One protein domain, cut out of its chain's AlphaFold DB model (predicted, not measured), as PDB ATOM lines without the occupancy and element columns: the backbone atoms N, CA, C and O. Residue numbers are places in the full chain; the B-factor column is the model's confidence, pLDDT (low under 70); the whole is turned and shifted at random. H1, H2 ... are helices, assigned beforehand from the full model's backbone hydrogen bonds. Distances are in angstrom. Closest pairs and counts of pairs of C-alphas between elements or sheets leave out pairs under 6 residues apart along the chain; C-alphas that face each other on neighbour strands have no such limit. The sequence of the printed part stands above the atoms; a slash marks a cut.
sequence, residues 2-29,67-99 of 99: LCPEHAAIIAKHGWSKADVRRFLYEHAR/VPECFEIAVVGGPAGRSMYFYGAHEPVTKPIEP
ATOM      1  N   LEU A   2     -68.342 -31.161  39.182       92.44
ATOM      2  CA  LEU A   2     -66.936 -30.848  38.923       92.44
ATOM      3  C   LEU A   2     -66.137 -30.914  40.225       92.44
ATOM      4  O   LEU A   2     -66.642 -30.505  41.269       92.44
ATOM      5  N   CYS A   3     -64.892 -31.384  40.162       92.75
ATOM      6  CA  CYS A   3     -63.955 -31.188  41.266       92.75
ATOM      7  C   CYS A   3     -63.417 -29.745  41.268       92.75
ATOM      8  O   CYS A   3     -63.460 -29.076  40.222       92.75
ATOM      9  N   PRO A   4     -62.895 -29.255  42.409       93.56
ATOM     10  CA  PRO A   4     -62.353 -27.901  42.513       93.56
ATOM     11  C   PRO A   4     -61.279 -27.587  41.462       93.56
ATOM     12  O   PRO A   4     -61.283 -26.495  40.895       93.56
ATOM     13  N   GLU A   5     -60.413 -28.549  41.127       93.94
ATOM     14  CA  GLU A   5     -59.339 -28.349  40.142       93.94
ATOM     15  C   GLU A   5     -59.893 -28.072  38.740       93.94
ATOM     16  O   GLU A   5     -59.456 -27.138  38.069       93.94
ATOM     17  N   HIS A   6     -60.884 -28.853  38.297       93.38
ATOM     18  CA  HIS A   6     -61.506 -28.649  36.988       93.38
ATOM     19  C   HIS A   6     -62.258 -27.321  36.936       93.38
ATOM     20  O   HIS A   6     -62.143 -26.598  35.948       93.38
ATOM     21  N   ALA A   7     -62.980 -26.966  38.004       94.25
ATOM     22  CA  ALA A   7     -63.660 -25.677  38.091       94.25
ATOM     23  C   ALA A   7     -62.666 -24.504  38.000       94.25
ATOM     24  O   ALA A   7     -62.914 -23.549  37.264       94.25
ATOM     25  N   ALA A   8     -61.514 -24.606  38.673       93.62
ATOM     26  CA  ALA A   8     -60.456 -23.600  38.607       93.62
ATOM     27  C   ALA A   8     -59.827 -23.497  37.206       93.62
ATOM     28  O   ALA A   8     -59.587 -22.390  36.728       93.62
ATOM     29  N   ILE A   9     -59.594 -24.623  36.522       95.25
ATOM     30  CA  ILE A   9     -59.074 -24.634  35.144       95.25
ATOM     31  C   ILE A   9     -60.064 -23.967  34.184       95.25
ATOM     32  O   ILE A   9     -59.652 -23.128  33.383       95.25
ATOM     33  N   ILE A  10     -61.351 -24.307  34.279       95.81
ATOM     34  CA  ILE A  10     -62.417 -23.720  33.455       95.81
ATOM     35  C   ILE A  10     -62.473 -22.201  33.673       95.81
ATOM     36  O   ILE A  10     -62.389 -21.435  32.713       95.81
ATOM     37  N   ALA A  11     -62.508 -21.759  34.935       96.25
ATOM     38  CA  ALA A  11     -62.528 -20.338  35.279       96.25
ATOM     39  C   ALA A  11     -61.262 -19.600  34.808       96.25
ATOM     40  O   ALA A  11     -61.354 -18.490  34.288       96.25
ATOM     41  N   LYS A  12     -60.081 -20.226  34.920       97.62
ATOM     42  CA  LYS A  12     -58.803 -19.668  34.441       97.62
ATOM     43  C   LYS A  12     -58.819 -19.374  32.937       97.62
ATOM     44  O   LYS A  12     -58.154 -18.440  32.504       97.62
ATOM     45  N   HIS A  13     -59.572 -20.145  32.155       97.50
ATOM     46  CA  HIS A  13     -59.734 -19.930  30.714       97.50
ATOM     47  C   HIS A  13     -60.912 -18.999  30.374       97.50
ATOM     48  O   HIS A  13     -61.268 -18.871  29.205       97.50
ATOM     49  N   GLY A  14     -61.505 -18.336  31.370       97.44
ATOM     50  CA  GLY A  14     -62.543 -17.323  31.177       97.44
ATOM     51  C   GLY A  14     -63.949 -17.877  30.952       97.44
ATOM     52  O   GLY A  14     -64.833 -17.119  30.570       97.44
ATOM     53  N   TRP A  15     -64.175 -19.172  31.180       97.94
ATOM     54  CA  TRP A  15     -65.490 -19.777  30.983       97.94
ATOM     55  C   TRP A  15     -66.384 -19.564  32.201       97.94
ATOM     56  O   TRP A  15     -66.019 -19.885  33.336       97.94
ATOM     57  N   SER A  16     -67.593 -19.075  31.952       96.38
ATOM     58  CA  SER A  16     -68.658 -18.996  32.944       96.38
ATOM     59  C   SER A  16     -69.412 -20.328  33.072       96.38
ATOM     60  O   SER A  16     -69.318 -21.224  32.230       96.38
ATOM     61  N   LYS A  17     -70.251 -20.452  34.110       95.00
ATOM     62  CA  LYS A  17     -71.182 -21.591  34.247       95.00
ATOM     63  C   LYS A  17     -72.123 -21.702  33.036       95.00
ATOM     64  O   LYS A  17     -72.480 -22.814  32.654       95.00
ATOM     65  N   ALA A  18     -72.526 -20.572  32.449       96.69
ATOM     66  CA  ALA A  18     -73.397 -20.543  31.277       96.69
ATOM     67  C   ALA A  18     -72.688 -21.113  30.039       96.69
ATOM     68  O   ALA A  18     -73.286 -21.903  29.314       96.69
ATOM     69  N   ASP A  19     -71.399 -20.811  29.866       97.75
ATOM     70  CA  ASP A  19     -70.593 -21.340  28.758       97.75
ATOM     71  C   ASP A  19     -70.429 -22.856  28.862       97.75
ATOM     72  O   ASP A  19     -70.610 -23.571  27.879       97.75
ATOM     73  N   VAL A  20     -70.186 -23.378  30.071       96.38
ATOM     74  CA  VAL A  20     -70.116 -24.833  30.294       96.38
ATOM     75  C   VAL A  20     -71.450 -25.503  29.958       96.38
ATOM     76  O   VAL A  20     -71.465 -26.526  29.276       96.38
ATOM     77  N   ARG A  21     -72.579 -24.929  30.397       96.56
ATOM     78  CA  ARG A  21     -73.914 -25.445  30.047       96.56
ATOM     79  C   ARG A  21     -74.146 -25.432  28.543       96.56
ATOM     80  O   ARG A  21     -74.621 -26.424  27.995       96.56
ATOM     81  N   ARG A  22     -73.790 -24.332  27.879       97.00
ATOM     82  CA  ARG A  22     -73.923 -24.183  26.430       97.00
ATOM     83  C   ARG A  22     -73.083 -25.220  25.692       97.00
ATOM     84  O   ARG A  22     -73.610 -25.896  24.816       97.00
ATOM     85  N   PHE A  23     -71.834 -25.408  26.104       96.75
ATOM     86  CA  PHE A  23     -70.939 -26.409  25.534       96.75
ATOM     87  C   PHE A  23     -71.497 -27.827  25.689       96.75
ATOM     88  O   PHE A  23     -71.577 -28.565  24.708       96.75
ATOM     89  N   LEU A  24     -71.939 -28.201  26.894       95.31
ATOM     90  CA  LEU A  24     -72.562 -29.505  27.136       95.31
ATOM     91  C   LEU A  24     -73.820 -29.689  26.280       95.31
ATOM     92  O   LEU A  24     -73.993 -30.735  25.661       95.31
ATOM     93  N   TYR A  25     -74.663 -28.661  26.193       95.56
ATOM     94  CA  TYR A  25     -75.853 -28.680  25.352       95.56
ATOM     95  C   TYR A  25     -75.532 -28.833  23.874       95.56
ATOM     96  O   TYR A  25     -76.247 -29.554  23.196       95.56
ATOM     97  N   GLU A  26     -74.499 -28.185  23.348       96.19
ATOM     98  CA  GLU A  26     -74.124 -28.294  21.934       96.19
ATOM     99  C   GLU A  26     -73.603 -29.689  21.575       96.19
ATOM    100  O   GLU A  26     -73.896 -30.186  20.487       96.19
ATOM    101  N   HIS A  27     -72.915 -30.347  22.510       95.81
ATOM    102  CA  HIS A  27     -72.259 -31.634  22.277       95.81
ATOM    103  C   HIS A  27     -73.085 -32.850  22.724       95.81
ATOM    104  O   HIS A  27     -72.806 -33.966  22.292       95.81
ATOM    105  N   ALA A  28     -74.116 -32.672  23.555       93.94
ATOM    106  CA  ALA A  28     -75.019 -33.747  23.968       93.94
ATOM    107  C   ALA A  28     -75.994 -34.113  22.836       93.94
ATOM    108  O   ALA A  28     -77.159 -33.692  22.825       93.94
ATOM    109  N   ARG A  29     -75.498 -34.863  21.852       94.19
ATOM    110  CA  ARG A  29     -76.252 -35.340  20.693       94.19
ATOM    111  C   ARG A  29     -76.312 -36.863  20.667       94.19
ATOM    112  O   ARG A  29     -75.383 -37.533  21.111       94.19
ATOM    113  N   VAL A  67     -82.976 -27.651  26.575       94.75
ATOM    114  CA  VAL A  67     -82.282 -26.377  26.800       94.75
ATOM    115  C   VAL A  67     -80.983 -26.566  27.607       94.75
ATOM    116  O   VAL A  67     -80.850 -27.559  28.332       94.75
ATOM    117  N   PRO A  68     -80.004 -25.642  27.523       95.38
ATOM    118  CA  PRO A  68     -78.773 -25.705  28.320       95.38
ATOM    119  C   PRO A  68     -78.995 -25.735  29.837       95.38
ATOM    120  O   PRO A  68     -78.176 -26.276  30.584       95.38
ATOM    121  N   GLU A  69     -80.105 -25.179  30.308       94.31
ATOM    122  CA  GLU A  69     -80.479 -25.129  31.720       94.31
ATOM    123  C   GLU A  69     -80.837 -26.510  32.287       94.31
ATOM    124  O   GLU A  69     -80.843 -26.674  33.502       94.31
ATOM    125  N   CYS A  70     -81.039 -27.532  31.443       92.38
ATOM    126  CA  CYS A  70     -81.181 -28.916  31.901       92.38
ATOM    127  C   CYS A  70     -79.913 -29.454  32.596       92.38
ATOM    128  O   CYS A  70     -79.984 -30.457  33.308       92.38
ATOM    129  N   PHE A  71     -78.751 -28.821  32.401       92.50
ATOM    130  CA  PHE A  71     -77.502 -29.219  33.044       92.50
ATOM    131  C   PHE A  71     -77.302 -28.500  34.377       92.50
ATOM    132  O   PHE A  71     -76.954 -27.314  34.421       92.50
ATOM    133  N   GLU A  72     -77.400 -29.245  35.475       91.81
ATOM    134  CA  GLU A  72     -76.988 -28.749  36.784       91.81
ATOM    135  C   GLU A  72     -75.517 -29.036  37.084       91.81
ATOM    136  O   GLU A  72     -75.014 -30.157  36.981       91.81
ATOM    137  N   ILE A  73     -74.805 -27.971  37.459       91.94
ATOM    138  CA  ILE A  73     -73.368 -28.003  37.723       91.94
ATOM    139  C   ILE A  73     -73.135 -27.523  39.150       91.94
ATOM    140  O   ILE A  73     -73.427 -26.373  39.486       91.94
ATOM    141  N   ALA A  74     -72.558 -28.414  39.948       91.31
ATOM    142  CA  ALA A  74     -72.050 -28.155  41.285       91.31
ATOM    143  C   ALA A  74     -70.557 -28.498  41.343       91.31
ATOM    144  O   ALA A  74     -70.110 -29.447  40.681       91.31
ATOM    145  N   VAL A  75     -69.814 -27.727  42.138       91.81
ATOM    146  CA  VAL A  75     -68.422 -28.011  42.500       91.81
ATOM    147  C   VAL A  75     -68.437 -28.724  43.842       91.81
ATOM    148  O   VAL A  75     -68.968 -28.187  44.811       91.81
ATOM    149  N   VAL A  76     -67.925 -29.950  43.884       87.94
ATOM    150  CA  VAL A  76     -68.013 -30.827  45.060       87.94
ATOM    151  C   VAL A  76     -66.734 -31.642  45.228       87.94
ATOM    152  O   VAL A  76     -65.994 -31.864  44.267       87.94
ATOM    153  N   GLY A  77     -66.503 -32.133  46.445       84.81
ATOM    154  CA  GLY A  77     -65.344 -32.955  46.784       84.81
ATOM    155  C   GLY A  77     -64.127 -32.133  47.206       84.81
ATOM    156  O   GLY A  77     -64.251 -31.000  47.659       84.81
ATOM    157  N   GLY A  78     -62.948 -32.739  47.078       80.12
ATOM    158  CA  GLY A  78     -61.667 -32.153  47.460       80.12
ATOM    159  C   GLY A  78     -60.568 -32.484  46.447       80.12
ATOM    160  O   GLY A  78     -60.872 -33.015  45.372       80.12
ATOM    161  N   PRO A  79     -59.302 -32.198  46.785       73.69
ATOM    162  CA  PRO A  79     -58.180 -32.366  45.877       73.69
ATOM    163  C   PRO A  79     -57.942 -33.832  45.526       73.69
ATOM    164  O   PRO A  79     -57.371 -34.601  46.294       73.69
ATOM    165  N   ALA A  80     -58.434 -34.221  44.352       78.00
ATOM    166  CA  ALA A  80     -58.282 -35.564  43.792       78.00
ATOM    167  C   ALA A  80     -58.466 -35.614  42.264       78.00
ATOM    168  O   ALA A  80     -58.258 -36.674  41.671       78.00
ATOM    169  N   GLY A  81     -58.887 -34.515  41.616       79.75
ATOM    170  CA  GLY A  81     -59.019 -34.442  40.155       79.75
ATOM    171  C   GLY A  81     -60.142 -35.297  39.554       79.75
ATOM    172  O   GLY A  81     -60.122 -35.591  38.361       79.75
ATOM    173  N   ARG A  82     -61.122 -35.747  40.352       84.75
ATOM    174  CA  ARG A  82     -62.207 -36.629  39.881       84.75
ATOM    175  C   ARG A  82     -63.526 -35.877  39.778       84.75
ATOM    176  O   ARG A  82     -64.056 -35.409  40.777       84.75
ATOM    177  N   SER A  83     -64.076 -35.806  38.570       86.75
ATOM    178  CA  SER A  83     -65.422 -35.280  38.308       86.75
ATOM    179  C   SER A  83     -66.400 -36.407  38.000       86.75
ATOM    180  O   SER A  83     -65.995 -37.511  37.646       86.75
ATOM    181  N   MET A  84     -67.694 -36.129  38.145       87.12
ATOM    182  CA  MET A  84     -68.754 -37.122  37.990       87.12
ATOM    183  C   MET A  84     -69.923 -36.552  37.188       87.12
ATOM    184  O   MET A  84     -70.318 -35.396  37.370       87.12
ATOM    185  N   TYR A  85     -70.503 -37.387  36.336       87.19
ATOM    186  CA  TYR A  85     -71.770 -37.134  35.662       87.19
ATOM    187  C   TYR A  85     -72.844 -38.062  36.231       87.19
ATOM    188  O   TYR A  85     -72.562 -39.214  36.549       87.19
ATOM    189  N   PHE A  86     -74.063 -37.549  36.360       82.81
ATOM    190  CA  PHE A  86     -75.208 -38.296  36.857       82.81
ATOM    191  C   PHE A  86     -76.463 -37.870  36.086       82.81
ATOM    192  O   PHE A  86     -76.678 -36.674  35.888       82.81
ATOM    193  N   TYR A  87     -77.275 -38.839  35.656       74.19
ATOM    194  CA  TYR A  87     -78.509 -38.616  34.902       74.19
ATOM    195  C   TYR A  87     -79.533 -39.707  35.223       74.19
ATOM    196  O   TYR A  87     -79.356 -40.851  34.812       74.19
ATOM    197  N   GLY A  88     -80.603 -39.329  35.929       64.12
ATOM    198  CA  GLY A  88     -81.766 -40.179  36.203       64.12
ATOM    199  C   GLY A  88     -81.527 -41.353  37.169       64.12
ATOM    200  O   GLY A  88     -80.416 -41.842  37.320       64.12
ATOM    201  N   ALA A  89     -82.620 -41.808  37.798       49.31
ATOM    202  CA  ALA A  89     -82.783 -42.885  38.797       49.31
ATOM    203  C   ALA A  89     -82.674 -42.518  40.293       49.31
ATOM    204  O   ALA A  89     -83.253 -43.230  41.107       49.31
ATOM    205  N   HIS A  90     -82.058 -41.392  40.668       52.66
ATOM    206  CA  HIS A  90     -82.012 -40.896  42.055       52.66
ATOM    207  C   HIS A  90     -81.965 -39.360  42.088       52.66
ATOM    208  O   HIS A  90     -81.583 -38.736  41.099       52.66
ATOM    209  N   GLU A  91     -82.353 -38.740  43.202       54.09
ATOM    210  CA  GLU A  91     -82.159 -37.301  43.400       54.09
ATOM    211  C   GLU A  91     -80.715 -37.023  43.858       54.09
ATOM    212  O   GLU A  91     -80.225 -37.663  44.793       54.09
ATOM    213  N   PRO A  92     -79.981 -36.100  43.215       58.19
ATOM    214  CA  PRO A  92     -78.702 -35.659  43.746       58.19
ATOM    215  C   PRO A  92     -78.939 -34.845  45.027       58.19
ATOM    216  O   PRO A  92     -79.376 -33.699  44.973       58.19
ATOM    217  N   VAL A  93     -78.627 -35.426  46.189       64.00
ATOM    218  CA  VAL A  93     -78.639 -34.712  47.475       64.00
ATOM    219  C   VAL A  93     -77.267 -34.094  47.716       64.00
ATOM    220  O   VAL A  93     -76.290 -34.796  47.979       64.00
ATOM    221  N   THR A  94     -77.179 -32.767  47.656       65.31
ATOM    222  CA  THR A  94     -75.984 -32.020  48.072       65.31
ATOM    223  C   THR A  94     -76.165 -31.508  49.496       65.31
ATOM    224  O   THR A  94     -77.142 -30.812  49.770       65.31
ATOM    225  N   LYS A  95     -75.225 -31.812  50.397       71.31
ATOM    226  CA  LYS A  95     -75.168 -31.217  51.740       71.31
ATOM    227  C   LYS A  95     -74.003 -30.227  51.826       71.31
ATOM    228  O   LYS A  95     -72.926 -30.556  51.323       71.31
ATOM    229  N   PRO A  96     -74.190 -29.045  52.437       69.81
ATOM    230  CA  PRO A  96     -73.070 -28.171  52.764       69.81
ATOM    231  C   PRO A  96     -72.115 -28.894  53.724       69.81
ATOM    232  O   PRO A  96     -72.558 -29.627  54.607       69.81
ATOM    233  N   ILE A  97     -70.811 -28.709  53.524       69.00
ATOM    234  CA  ILE A  97     -69.790 -29.152  54.478       69.00
ATOM    235  C   ILE A  97     -69.609 -28.006  55.472       69.00
ATOM    236  O   ILE A  97     -69.206 -26.912  55.073       69.00
ATOM    237  N   GLU A  98     -69.966 -28.241  56.733       69.62
ATOM    238  CA  GLU A  98     -69.671 -27.315  57.828       69.62
ATOM    239  C   GLU A  98     -68.179 -27.418  58.211       69.62
ATOM    240  O   GLU A  98     -67.620 -28.514  58.086       69.62
ATOM    241  N   PRO A  99     -67.520 -26.308  58.604       61.41
ATOM    242  CA  PRO A  99     -66.101 -26.291  58.979       61.41
ATOM    243  C   PRO A  99     -65.756 -27.139  60.206       61.41
ATOM    244  O   PRO A  99     -66.578 -27.184  61.150       61.41
TER     245      PRO A  99
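What this domain is: This is residues 2 to 29 and 67 to 99 of the 99 residues of an uncharacterized protein of Candidatus Rokubacteria bacterium RIFCSPLOWO2_02_FULL_68_19 (UniProt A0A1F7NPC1). The model has little regular structure: two short helices, H1 and H2, are set as a corner across a tight link, and beside them a long unnamed stretch, residues 67 to 99, folds back twice, near residues 78 to 80 and 88 to 91. The printed part has 61 residues with two named helices, H1 then H2, and no named strand. Its class is all helix, with only 20 residues in named elements. It is only just loose, close to compact, with a radius of gyration of the C-alphas of 12.7 A, and flat, spanning 38 by 33 by 17 A.

How they stand to each other: H1, residues 4 to 12, and H2, residues 17 to 27, are near each other, their closest C-alphas 8.4 A apart. In both, every O i to N i+4 pair is within hydrogen-bond range.

Where its parts are: H1 begins at C-alpha 4 (-62.353, -27.901, 42.513) and is 12.1 A long from first to last C-alpha. H2, 15.7 A long, ends at C-alpha 27 (-72.259, -31.634, 22.277).

The domain as a whole: The C-alphas farthest apart, of Arg 29 and Pro 99, are 40.6 A apart. Residues 30 to 66 are not printed; C-alphas 29 and 67 are 12.4 A apart across the cut. The pLDDT is under 70 at residues 88 to 94 and 96 to 99.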